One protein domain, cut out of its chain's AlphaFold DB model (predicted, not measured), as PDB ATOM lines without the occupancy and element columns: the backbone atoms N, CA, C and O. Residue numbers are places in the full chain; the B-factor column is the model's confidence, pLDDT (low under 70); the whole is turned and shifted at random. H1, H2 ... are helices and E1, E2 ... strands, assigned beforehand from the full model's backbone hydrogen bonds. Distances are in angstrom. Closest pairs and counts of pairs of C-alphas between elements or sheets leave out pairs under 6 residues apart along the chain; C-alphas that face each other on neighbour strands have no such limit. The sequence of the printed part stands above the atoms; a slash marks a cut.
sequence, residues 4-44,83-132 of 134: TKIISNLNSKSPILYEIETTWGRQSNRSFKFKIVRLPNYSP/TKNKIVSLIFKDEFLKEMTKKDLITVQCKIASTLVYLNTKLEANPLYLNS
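What this domain is: This is residues 4 to 44 and 83 to 132 of the 134 residues of an uncharacterized protein of Leptospira jelokensis (UniProt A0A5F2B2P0). One antiparallel sheet of four strands has a single long helix, H1, lying lengthwise over one face, above E1 and E2, while the other face bears no named helix. The short H2 turns off at the far end of H1, away from the sheet. The printed part has 91 residues, with named elements in the order E1 E2 E3 E4 H1 H2 and the sheet order E1 - E2 - E3 - E4; the class is mixed, helices and strands. The whole is only just loose, close to compact, with a radius of gyration of the C-alphas of 14.7 A, and elongated, spanning 43 by 24 by 22 A.

Where its parts are: E1, residues 4 to 8, begins at C-alpha 4 (98.870, 273.159, 346.246) and is 13.2 A long. E2, residues 16 to 24, measures 26.1 A, and E3, residues 31 to 38, 23.5 A. E4 is residues 88 to 92, 12.8 A. H1, residues 102 to 125, measures 35.1 A and ends at C-alpha 125 (106.922, 260.814, 376.275). H2 is residues 129 to 132, 5.4 A.

How they stand to each other: E1, E2 and E3 form a meander, each strand the antiparallel neighbour of the one before, with hairpins E1 and E2, E2 and E3. N 5 and O 22 are 2.9 A apart, N 19 and O 35 2.9 A; between antiparallel E3 and E4, N 34 and O 90 are 3.0 A apart. H1 makes two layers with the sheet, at a height of 9.0 A, along the strands, at 5 degrees to E2 on the local plane; the closest C-alphas of E2 and H1, Ile 16 and Asn 120, are 6.2 A apart. H1 and H2 only just touch, only at the corner, with 3 pairs of C-alphas within 8 A, made by residues 122 to 123 of H1 alone; the closest C-alphas, Leu 123 and Tyr 129, are 5.8 A apart. In H1 every O i to N i+4 pair is within hydrogen-bond range; H2 is too short for one.

The domain as a whole: The farthest C-alphas, Arg 26 and Ser 132, are 44.3 A apart. Residues 45 to 82 are not printed; C-alphas 44 and 83 are 12.4 A apart across this cut, in the link E3 to E4. Of the links printed whole, none is long. Mean pLDDT of the printed part is 73.7; 25 residues are under 70, among them 83 to 97.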
ATOM      1  N   THR A   4      98.228 274.234 345.488       85.25
ATOM      2  CA  THR A   4      98.870 273.159 346.246       85.25
ATOM      3  C   THR A   4      99.031 273.598 347.696       85.25
ATOM      4  O   THR A   4      99.427 274.735 347.947       85.25
ATOM      5  N   LYS A   5      98.714 272.721 348.650       83.38
ATOM      6  CA  LYS A   5      98.990 272.931 350.074       83.38
ATOM      7  C   LYS A   5      99.795 271.756 350.608       83.38
ATOM      8  O   LYS A   5      99.399 270.607 350.429       83.38
ATOM      9  N   ILE A   6     100.889 272.057 351.294       86.19
ATOM     10  CA  ILE A   6     101.773 271.067 351.909       86.19
ATOM     11  C   ILE A   6     101.748 271.281 353.424       86.19
ATOM     12  O   ILE A   6     101.833 272.418 353.885       86.19
ATOM     13  N   ILE A   7     101.598 270.198 354.188       84.12
ATOM     14  CA  ILE A   7     101.820 270.172 355.639       84.12
ATOM     15  C   ILE A   7     102.835 269.068 355.908       84.12
ATOM     16  O   ILE A   7     102.631 267.928 355.491       84.12
ATOM     17  N   SER A   8     103.916 269.396 356.600       84.62
ATOM     18  CA  SER A   8     104.979 268.455 356.931       84.62
ATOM     19  C   SER A   8     105.586 268.778 358.290       84.62
ATOM     20  O   SER A   8     105.503 269.911 358.769       84.62
ATOM     21  N   ASN A   9     106.209 267.780 358.908       79.69
ATOM     22  CA  ASN A   9     107.088 267.963 360.058       79.69
ATOM     23  C   ASN A   9     108.487 267.440 359.699       79.69
ATOM     24  O   ASN A   9     108.957 266.418 360.186       79.69
ATOM     25  N   LEU A  10     109.207 268.166 358.843       65.38
ATOM     26  CA  LEU A  10     110.581 267.805 358.455       65.38
ATOM     27  C   LEU A  10     111.611 267.992 359.593       65.38
ATOM     28  O   LEU A  10     112.812 268.079 359.348       65.38
ATOM     29  N   ASN A  11     111.163 268.048 360.849       63.66
ATOM     30  CA  ASN A  11     112.041 268.073 362.004       63.66
ATOM     31  C   ASN A  11     112.634 266.674 362.212       63.66
ATOM     32  O   ASN A  11     111.943 265.762 362.667       63.66
ATOM     33  N   SER A  12     113.926 266.546 361.904       61.94
ATOM     34  CA  SER A  12     114.735 265.316 361.935       61.94
ATOM     35  C   SER A  12     114.727 264.528 363.255       61.94
ATOM     36  O   SER A  12     115.249 263.415 363.290       61.94
ATOM     37  N   LYS A  13     114.137 265.072 364.328       71.88
ATOM     38  CA  LYS A  13     114.052 264.439 365.651       71.88
ATOM     39  C   LYS A  13     112.678 263.859 366.005       71.88
ATOM     40  O   LYS A  13     112.584 263.170 367.017       71.88
ATOM     41  N   SER A  14     111.638 264.106 365.204       80.19
ATOM     42  CA  SER A  14     110.286 263.618 365.524       80.19
ATOM     43  C   SER A  14     110.213 262.090 365.377       80.19
ATOM     44  O   SER A  14     110.728 261.575 364.380       80.19
ATOM     45  N   PRO A  15     109.538 261.356 366.284       80.06
ATOM     46  CA  PRO A  15     109.370 259.902 366.183       80.06
ATOM     47  C   PRO A  15     108.824 259.422 364.832       80.06
ATOM     48  O   PRO A  15     109.246 258.391 364.303       80.06
ATOM     49  N   ILE A  16     107.898 260.192 364.265       79.31
ATOM     50  CA  ILE A  16     107.259 259.983 362.972       79.31
ATOM     51  C   ILE A  16     107.409 261.264 362.144       79.31
ATOM     52  O   ILE A  16     106.959 262.346 362.541       79.31
ATOM     53  N   LEU A  17     108.011 261.127 360.967       83.06
ATOM     54  CA  LEU A  17     108.132 262.160 359.944       83.06
ATOM     55  C   LEU A  17     107.018 261.988 358.914       83.06
ATOM     56  O   LEU A  17     106.728 260.867 358.489       83.06
ATOM     57  N   TYR A  18     106.429 263.088 358.463       82.44
ATOM     58  CA  TYR A  18     105.403 263.061 357.436       82.44
ATOM     59  C   TYR A  18     105.437 264.279 356.517       82.44
ATOM     60  O   TYR A  18     105.886 265.370 356.873       82.44
ATOM     61  N   GLU A  19     104.884 264.075 355.329       85.81
ATOM     62  CA  GLU A  19     104.564 265.105 354.356       85.81
ATOM     63  C   GLU A  19     103.214 264.770 353.719       85.81
ATOM     64  O   GLU A  19     102.973 263.650 353.265       85.81
ATOM     65  N   ILE A  20     102.312 265.745 353.713       83.50
ATOM     66  CA  ILE A  20     100.983 265.628 353.123       83.50
ATOM     67  C   ILE A  20     100.837 266.744 352.098       83.50
ATOM     68  O   ILE A  20     100.851 267.917 352.469       83.50
ATOM     69  N   GLU A  21     100.663 266.393 350.830       85.69
ATOM     70  CA  GLU A  21     100.468 267.320 349.717       85.69
ATOM     71  C   GLU A  21      99.037 267.183 349.190       85.69
ATOM     72  O   GLU A  21      98.601 266.104 348.784       85.69
ATOM     73  N   THR A  22      98.305 268.294 349.142       83.88
ATOM     74  CA  THR A  22      97.008 268.373 348.469       83.88
ATOM     75  C   THR A  22      97.111 269.296 347.271       83.88
ATOM     76  O   THR A  22      97.486 270.461 347.391       83.88
ATOM     77  N   THR A  23      96.775 268.788 346.089       85.00
ATOM     78  CA  THR A  23      96.689 269.569 344.855       85.00
ATOM     79  C   THR A  23      95.231 269.677 344.442       85.00
ATOM     80  O   THR A  23      94.562 268.676 344.187       85.00
ATOM     81  N   TRP A  24      94.741 270.908 344.340       83.50
ATOM     82  CA  TRP A  24      93.403 271.220 343.856       83.50
ATOM     83  C   TRP A  24      93.463 271.923 342.501       83.50
ATOM     84  O   TRP A  24      94.260 272.838 342.292       83.50
ATOM     85  N   GLY A  25      92.581 271.527 341.590       83.00
ATOM     86  CA  GLY A  25      92.472 272.084 340.247       83.00
ATOM     87  C   GLY A  25      91.227 271.561 339.534       83.00
ATOM     88  O   GLY A  25      90.239 271.189 340.177       83.00
ATOM     89  N   ARG A  26      91.281 271.503 338.196       82.19
ATOM     90  CA  ARG A  26      90.304 270.735 337.401       82.19
ATOM     91  C   ARG A  26      90.287 269.284 337.895       82.19
ATOM     92  O   ARG A  26      91.305 268.832 338.408       82.19
ATOM     93  N   GLN A  27      89.159 268.580 337.765       73.94
ATOM     94  CA  GLN A  27      88.999 267.216 338.299       73.94
ATOM     95  C   GLN A  27      90.166 266.289 337.916       73.94
ATOM     96  O   GLN A  27      90.712 265.645 338.802       73.94
ATOM     97  N   SER A  28      90.629 266.352 336.663       76.31
ATOM     98  CA  SER A  28      91.768 265.589 336.119       76.31
ATOM     99  C   SER A  28      93.143 265.896 336.734       76.31
ATOM    100  O   SER A  28      94.139 265.260 336.420       76.31
ATOM    101  N   ASN A  29      93.239 266.959 337.532       78.06
ATOM    102  CA  ASN A  29      94.497 267.494 338.057       78.06
ATOM    103  C   ASN A  29      94.502 267.503 339.594       78.06
ATOM    104  O   ASN A  29      95.334 268.186 340.200       78.06
ATOM    105  N   ARG A  30      93.527 266.835 340.223       79.25
ATOM    106  CA  ARG A  30      93.412 266.738 341.679       79.25
ATOM    107  C   ARG A  30      94.254 265.572 342.170       79.25
ATOM    108  O   ARG A  30      94.139 264.465 341.656       79.25
ATOM    109  N   SER A  31      95.051 265.811 343.203       81.94
ATOM    110  CA  SER A  31      95.808 264.743 343.848       81.94
ATOM    111  C   SER A  31      95.939 264.956 345.342       81.94
ATOM    112  O   SER A  31      96.038 266.087 345.820       81.94
ATOM    113  N   PHE A  32      95.998 263.849 346.066       80.81
ATOM    114  CA  PHE A  32      96.371 263.804 347.470       80.81
ATOM    115  C   PHE A  32      97.568 262.871 347.583       80.81
ATOM    116  O   PHE A  32      97.441 261.692 347.244       80.81
ATOM    117  N   LYS A  33      98.719 263.391 348.014       78.88
ATOM    118  CA  LYS A  33      99.913 262.589 348.281       78.88
ATOM    119  C   LYS A  33     100.210 262.593 349.766       78.88
ATOM    120  O   LYS A  33     100.188 263.640 350.409       78.88
ATOM    121  N   PHE A  34     100.517 261.423 350.292       77.00
ATOM    122  CA  PHE A  34     100.909 261.254 351.678       77.00
ATOM    123  C   PHE A  34     102.171 260.422 351.758       77.00
ATOM    124  O   PHE A  34     102.211 259.347 351.172       77.00
ATOM    125  N   LYS A  35     103.161 260.934 352.484       76.00
ATOM    126  CA  LYS A  35     104.435 260.296 352.782       76.00
ATOM    127  C   LYS A  35     104.610 260.249 354.293       76.00
ATOM    128  O   LYS A  35     104.483 261.274 354.955       76.00
ATOM    129  N   ILE A  36     104.927 259.074 354.827       75.12
ATOM    130  CA  ILE A  36     105.192 258.860 356.254       75.12
ATOM    131  C   ILE A  36     106.403 257.955 356.453       75.12
ATOM    132  O   ILE A  36     106.605 257.008 355.692       75.12
ATOM    133  N   VAL A  37     107.202 258.269 357.472       74.19
ATOM    134  CA  VAL A  37     108.389 257.522 357.890       74.19
ATOM    135  C   VAL A  37     108.426 257.483 359.415       74.19
ATOM    136  O   VAL A  37     108.266 258.512 360.063       74.19
ATOM    137  N   ARG A  38     108.672 256.309 359.997       73.06
ATOM    138  CA  ARG A  38     108.889 256.145 361.441       73.06
ATOM    139  C   ARG A  38     110.378 255.977 361.723       73.06
ATOM    140  O   ARG A  38     111.058 255.231 361.017       73.06
ATOM    141  N   LEU A  39     110.897 256.674 362.732       72.69
ATOM    142  CA  LEU A  39     112.297 256.539 363.119       72.69
ATOM    143  C   LEU A  39     112.553 255.199 363.837       72.69
ATOM    144  O   LEU A  39     111.694 254.731 364.591       72.69
ATOM    145  N   PRO A  40     113.749 254.607 363.657       69.75
ATOM    146  CA  PRO A  40     114.108 253.307 364.217       69.75
ATOM    147  C   PRO A  40     113.786 253.099 365.694       69.75
ATOM    148  O   PRO A  40     113.144 252.119 366.060       69.75
ATOM    149  N   ASN A  41     114.163 254.069 366.526       71.69
ATOM    150  CA  ASN A  41     114.079 253.978 367.984       71.69
ATOM    151  C   ASN A  41     112.636 253.971 368.527       71.69
ATOM    152  O   ASN A  41     112.443 253.761 369.719       71.69
ATOM    153  N   TYR A  42     111.643 254.200 367.664       68.31
ATOM    154  CA  TYR A  42     110.215 254.227 367.998       68.31
ATOM    155  C   TYR A  42     109.423 253.123 367.286       68.31
ATOM    156  O   TYR A  42     108.194 253.166 367.236       68.31
ATOM    157  N   SER A  43     110.116 252.154 366.681       62.97
ATOM    158  CA  SER A  43     109.461 250.989 366.087       62.97
ATOM    159  C   SER A  43     109.111 249.959 367.176       62.97
ATOM    160  O   SER A  43     109.917 249.741 368.083       62.97
ATOM    161  N   PRO A  44     107.925 249.326 367.118       56.28
ATOM    162  CA  PRO A  44     107.528 248.274 368.039       56.28
ATOM    163  C   PRO A  44     108.486 247.088 367.899       56.28
ATOM    164  O   PRO A  44     109.031 246.828 366.826       56.28
ATOM    165  N   THR A  83     112.978 250.961 358.946       42.75
ATOM    166  CA  THR A  83     113.928 251.279 357.889       42.75
ATOM    167  C   THR A  83     113.762 252.750 357.602       42.75
ATOM    168  O   THR A  83     112.658 253.215 357.327       42.75
ATOM    169  N   LYS A  84     114.881 253.485 357.613       44.16
ATOM    170  CA  LYS A  84     114.977 254.878 357.137       44.16
ATOM    171  C   LYS A  84     114.312 255.099 355.758       44.16
ATOM    172  O   LYS A  84     114.121 256.239 355.355       44.16
ATOM    173  N   ASN A  85     113.949 254.015 355.061       43.81
ATOM    174  CA  ASN A  85     113.560 253.958 353.665       43.81
ATOM    175  C   ASN A  85     112.115 253.480 353.410       43.81
ATOM    176  O   ASN A  85     111.696 253.529 352.254       43.81
ATOM    177  N   LYS A  86     111.326 253.040 354.412       45.25
ATOM    178  CA  LYS A  86     109.911 252.663 354.176       45.25
ATOM    179  C   LYS A  86     109.042 253.919 354.121       45.25
ATOM    180  O   LYS A  86     108.352 254.292 355.064       45.25
ATOM    181  N   ILE A  87     109.134 254.600 352.987       54.09
ATOM    182  CA  ILE A  87     108.259 255.701 352.618       54.09
ATOM    183  C   ILE A  87     106.956 255.088 352.112       54.09
ATOM    184  O   ILE A  87     106.908 254.535 351.014       54.09
ATOM    185  N   VAL A  88     105.890 255.189 352.905       53.28
ATOM    186  CA  VAL A  88     104.550 254.858 352.408       53.28
ATOM    187  C   VAL A  88     104.040 256.075 351.651       53.28
ATOM    188  O   VAL A  88     103.683 257.071 352.271       53.28
ATOM    189  N   SER A  89     104.061 255.989 350.320       54.69
ATOM    190  CA  SER A  89     103.527 257.004 349.409       54.69
ATOM    191  C   SER A  89     102.137 256.601 348.931       54.69
ATOM    192  O   SER A  89     102.008 255.738 348.065       54.69
ATOM    193  N   LEU A  90     101.092 257.233 349.464       58.12
ATOM    194  CA  LEU A  90      99.723 257.049 348.973       58.12
ATOM    195  C   LEU A  90      99.365 258.202 348.046       58.12
ATOM    196  O   LEU A  90      99.389 259.356 348.472       58.12
ATOM    197  N   ILE A  91      99.045 257.888 346.789       63.94
ATOM    198  CA  ILE A  91      98.618 258.867 345.788       63.94
ATOM    199  C   ILE A  91      97.175 258.564 345.407       63.94
ATOM    200  O   ILE A  91      96.896 257.582 344.720       63.94
ATOM    201  N   PHE A  92      96.264 259.437 345.819       66.75
ATOM    202  CA  PHE A  92      94.877 259.397 345.372       66.75
ATOM    203  C   PHE A  92      94.696 260.369 344.214       66.75
ATOM    204  O   PHE A  92      95.140 261.518 344.288       66.75
ATOM    205  N   LYS A  93      94.058 259.887 343.149       67.81
ATOM    206  CA  LYS A  93      93.816 260.624 341.909       67.81
ATOM    207  C   LYS A  93      92.343 261.000 341.744       67.81
ATOM    208  O   LYS A  93      91.482 260.636 342.544       67.81
ATOM    209  N   ASP A  94      92.111 261.730 340.670       64.12
ATOM    210  CA  ASP A  94      90.903 262.311 340.097       64.12
ATOM    211  C   ASP A  94      89.611 261.574 340.468       64.12
ATOM    212  O   ASP A  94      88.715 262.178 341.052       64.12
ATOM    213  N   GLU A  95      89.520 260.274 340.167       65.56
ATOM    214  CA  GLU A  95      88.306 259.473 340.372       65.56
ATOM    215  C   GLU A  95      87.880 259.426 341.839       65.56
ATOM    216  O   GLU A  95      86.695 259.464 342.153       65.56
ATOM    217  N   PHE A  96      88.852 259.409 342.745       64.62
ATOM    218  CA  PHE A  96      88.620 259.311 344.178       64.62
ATOM    219  C   PHE A  96      88.357 260.669 344.836       64.62
ATOM    220  O   PHE A  96      87.720 260.757 345.880       64.62
ATOM    221  N   LEU A  97      88.850 261.739 344.212       68.44
ATOM    222  CA  LEU A  97      88.735 263.115 344.698       68.44
ATOM    223  C   LEU A  97      87.661 263.905 343.933       68.44
ATOM    224  O   LEU A  97      87.554 265.128 344.087       68.44
ATOM    225  N   LYS A  98      86.889 263.227 343.072       70.50
ATOM    226  CA  LYS A  98      85.882 263.835 342.195       70.50
ATOM    227  C   LYS A  98      84.791 264.530 343.005       70.50
ATOM    228  O   LYS A  98      84.432 265.665 342.683       70.50
ATOM    229  N   GLU A  99      84.342 263.866 344.069       74.38
ATOM    230  CA  GLU A  99      83.263 264.308 344.962       74.38
ATOM    231  C   GLU A  99      83.749 265.186 346.121       74.38
ATOM    232  O   GLU A  99      82.963 265.921 346.709       74.38
ATOM    233  N   MET A 100      85.047 265.163 346.437       74.06
ATOM    234  CA  MET A 100      85.599 265.959 347.533       74.06
ATOM    235  C   MET A 100      85.755 267.419 347.115       74.06
ATOM    236  O   MET A 100      86.288 267.721 346.044       74.06
ATOM    237  N   THR A 101      85.346 268.341 347.981       80.69
ATOM    238  CA  THR A 101      85.618 269.769 347.806       80.69
ATOM    239  C   THR A 101      87.059 270.103 348.202       80.69
ATOM    240  O   THR A 101      87.730 269.356 348.917       80.69
ATOM    241  N   LYS A 102      87.541 271.289 347.803       80.56
ATOM    242  CA  LYS A 102      88.827 271.818 348.289       80.56
ATOM    243  C   LYS A 102      88.874 271.857 349.821       80.56
ATOM    244  O   LYS A 102      89.920 271.579 350.403       80.56
ATOM    245  N   LYS A 103      87.752 272.210 350.458       80.00
ATOM    246  CA  LYS A 103      87.629 272.263 351.917       80.00
ATOM    247  C   LYS A 103      87.803 270.871 352.518       80.00
ATOM    248  O   LYS A 103      88.570 270.740 353.461       80.00
ATOM    249  N   ASP A 104      87.192 269.849 351.927       75.69
ATOM    250  CA  ASP A 104      87.295 268.470 352.417       75.69
ATOM    251  C   ASP A 104      88.730 267.951 352.347       75.69
ATOM    252  O   ASP A 104      89.234 267.412 353.330       75.69
ATOM    253  N   LEU A 105      89.435 268.188 351.235       75.81
ATOM    254  CA  LEU A 105      90.843 267.787 351.107       75.81
ATOM    255  C   LEU A 105      91.734 268.453 352.159       75.81
ATOM    256  O   LEU A 105      92.608 267.802 352.730       75.81
ATOM    257  N   ILE A 106      91.501 269.740 352.432       78.56
ATOM    258  CA  ILE A 106      92.232 270.473 353.471       78.56
ATOM    259  C   ILE A 106      91.883 269.927 354.861       78.56
ATOM    260  O   ILE A 106      92.785 269.743 355.673       78.56
ATOM    261  N   THR A 107      90.610 269.639 355.138       77.38
ATOM    262  CA  THR A 107      90.170 269.051 356.413       77.38
ATOM    263  C   THR A 107      90.846 267.705 356.657       77.38
ATOM    264  O   THR A 107      91.408 267.487 357.729       77.38
ATOM    265  N   VAL A 108      90.863 266.829 355.650       75.31
ATOM    266  CA  VAL A 108      91.530 265.524 355.718       75.31
ATOM    267  C   VAL A 108      93.031 265.679 355.959       75.31
ATOM    268  O   VAL A 108      93.578 265.039 356.856       75.31
ATOM    269  N   GLN A 109      93.690 266.572 355.212       79.75
ATOM    270  CA  GLN A 109      95.108 266.884 355.398       79.75
ATOM    271  C   GLN A 109      95.405 267.341 356.835       79.75
ATOM    272  O   GLN A 109      96.323 266.825 357.470       79.75
ATOM    273  N   CYS A 110      94.616 268.280 357.365       78.25
ATOM    274  CA  CYS A 110      94.775 268.785 358.726       78.25
ATOM    275  C   CYS A 110      94.513 267.705 359.784       78.25
ATOM    276  O   CYS A 110      95.253 267.632 360.762       78.25
ATOM    277  N   LYS A 111      93.499 266.849 359.591       73.62
ATOM    278  CA  LYS A 111      93.170 265.772 360.535       73.62
ATOM    279  C   LYS A 111      94.318 264.771 360.640       73.62
ATOM    280  O   LYS A 111      94.777 264.512 361.749       73.62
ATOM    281  N   ILE A 112      94.838 264.297 359.504       75.19
ATOM    282  CA  ILE A 112      95.993 263.386 359.477       75.19
ATOM    283  C   ILE A 112      97.192 264.037 360.173       75.19
ATOM    284  O   ILE A 112      97.795 263.418 361.046       75.19
ATOM    285  N   ALA A 113      97.497 265.302 359.861       79.88
ATOM    286  CA  ALA A 113      98.589 266.019 360.514       79.88
ATOM    287  C   ALA A 113      98.394 266.117 362.039       79.88
ATOM    288  O   ALA A 113      99.316 265.800 362.784       79.88
ATOM    289  N   SER A 114      97.200 266.481 362.522       75.94
ATOM    290  CA  SER A 114      96.923 266.572 363.967       75.94
ATOM    291  C   SER A 114      97.062 265.228 364.686       75.94
ATOM    292  O   SER A 114      97.594 265.178 365.794       75.94
ATOM    293  N   THR A 115      96.650 264.136 364.038       73.19
ATOM    294  CA  THR A 115      96.805 262.785 364.580       73.19
ATOM    295  C   THR A 115      98.286 262.425 364.697       73.19
ATOM    296  O   THR A 115      98.716 261.930 365.735       73.19
ATOM    297  N   LEU A 116      99.091 262.729 363.674       78.19
ATOM    298  CA  LEU A 116     100.536 262.477 363.684       78.19
ATOM    299  C   LEU A 116     101.281 263.334 364.711       78.19
ATOM    300  O   LEU A 116     102.186 262.833 365.374       78.19
ATOM    301  N   VAL A 117     100.870 264.589 364.902       81.31
ATOM    302  CA  VAL A 117     101.401 265.452 365.969       81.31
ATOM    303  C   VAL A 117     101.110 264.854 367.344       81.31
ATOM    304  O   VAL A 117     102.032 264.702 368.139       81.31
ATOM    305  N   TYR A 118      99.865 264.447 367.603       78.62
ATOM    306  CA  TYR A 118      99.495 263.801 368.863       78.62
ATOM    307  C   TYR A 118     100.346 262.551 369.141       78.62
ATOM    308  O   TYR A 118     100.861 262.378 370.244       78.62
ATOM    309  N   LEU A 119     100.543 261.701 368.131       75.25
ATOM    310  CA  LEU A 119     101.352 260.488 368.264       75.25
ATOM    311  C   LEU A 119     102.818 260.784 368.531       75.25
ATOM    312  O   LEU A 119     103.409 260.117 369.371       75.25
ATOM    313  N   ASN A 120     103.391 261.782 367.855       82.25
ATOM    314  CA  ASN A 120     104.750 262.227 368.137       82.25
ATOM    315  C   ASN A 120     104.891 262.647 369.600       82.25
ATOM    316  O   ASN A 120     105.776 262.139 370.276       82.25
ATOM    317  N   THR A 121     103.961 263.449 370.128       82.31
ATOM    318  CA  THR A 121     103.965 263.832 371.549       82.31
ATOM    319  C   THR A 121     103.880 262.618 372.479       82.31
ATOM    320  O   THR A 121     104.561 262.567 373.503       82.31
ATOM    321  N   LYS A 122     103.058 261.615 372.144       79.81
ATOM    322  CA  LYS A 122     102.938 260.395 372.959       79.81
ATOM    323  C   LYS A 122     104.175 259.501 372.883       79.81
ATOM    324  O   LYS A 122     104.578 258.969 373.912       79.81
ATOM    325  N   LEU A 123     104.785 259.367 371.708       78.69
ATOM    326  CA  LEU A 123     105.998 258.578 371.488       78.69
ATOM    327  C   LEU A 123     107.242 259.229 372.099       78.69
ATOM    328  O   LEU A 123     108.089 258.519 372.632       78.69
ATOM    329  N   GLU A 124     107.340 260.559 372.068       84.69
ATOM    330  CA  GLU A 124     108.398 261.311 372.756       84.69
ATOM    331  C   GLU A 124     108.332 261.105 374.276       84.69
ATOM    332  O   GLU A 124     109.365 260.933 374.917       84.69
ATOM    333  N   ALA A 125     107.124 261.074 374.849       85.25
ATOM    334  CA  ALA A 125     106.922 260.814 376.275       85.25
ATOM    335  C   ALA A 125     107.097 259.332 376.652       85.25
ATOM    336  O   ALA A 125     107.561 259.018 377.747       85.25
ATOM    337  N   ASN A 126     106.698 258.415 375.769       80.56
ATOM    338  CA  ASN A 126     106.798 256.975 375.971       80.56
ATOM    339  C   ASN A 126     107.096 256.266 374.635       80.56
ATOM    340  O   ASN A 126     106.172 256.029 373.850       80.56
ATOM    341  N   PRO A 127     108.346 255.828 374.397       78.06
ATOM    342  CA  PRO A 127     108.717 255.112 373.175       78.06
ATOM    343  C   PRO A 127     107.944 253.804 372.942       78.06
ATOM    344  O   PRO A 127     107.878 253.321 371.814       78.06
ATOM    345  N   LEU A 128     107.337 253.231 373.990       72.94
ATOM    346  CA  LEU A 128     106.524 252.015 373.929       72.94
ATOM    347  C   LEU A 128     105.016 252.304 373.843       72.94
ATOM    348  O   LEU A 128     104.230 251.367 373.944       72.94
ATOM    349  N   TYR A 129     104.596 253.560 373.645       74.25
ATOM    350  CA  TYR A 129     103.181 253.958 373.611       74.25
ATOM    351  C   TYR A 129     102.338 253.126 372.636       74.25
ATOM    352  O   TYR A 129     101.206 252.781 372.940       74.25
ATOM    353  N   LEU A 130     102.872 252.750 371.474       66.25
ATOM    354  CA  LEU A 130     102.114 251.936 370.515       66.25
ATOM    355  C   LEU A 130     101.875 250.498 371.009       66.25
ATOM    356  O   LEU A 130     100.865 249.900 370.659       66.25
ATOM    357  N   ASN A 131     102.735 249.983 371.893       63.88
ATOM    358  CA  ASN A 131     102.587 248.655 372.498       63.88
ATOM    359  C   ASN A 131     101.594 248.641 373.675       63.88
ATOM    360  O   ASN A 131     101.350 247.584 374.238       63.88
ATOM    361  N   SER A 132     101.048 249.788 374.104       60.44
ATOM    362  CA  SER A 132     100.059 249.817 375.197       60.44
ATOM    363  C   SER A 132      98.622 249.554 374.739       60.44
ATOM    364  O   SER A 132      97.711 249.591 375.559       60.44
TER     365      SER A 132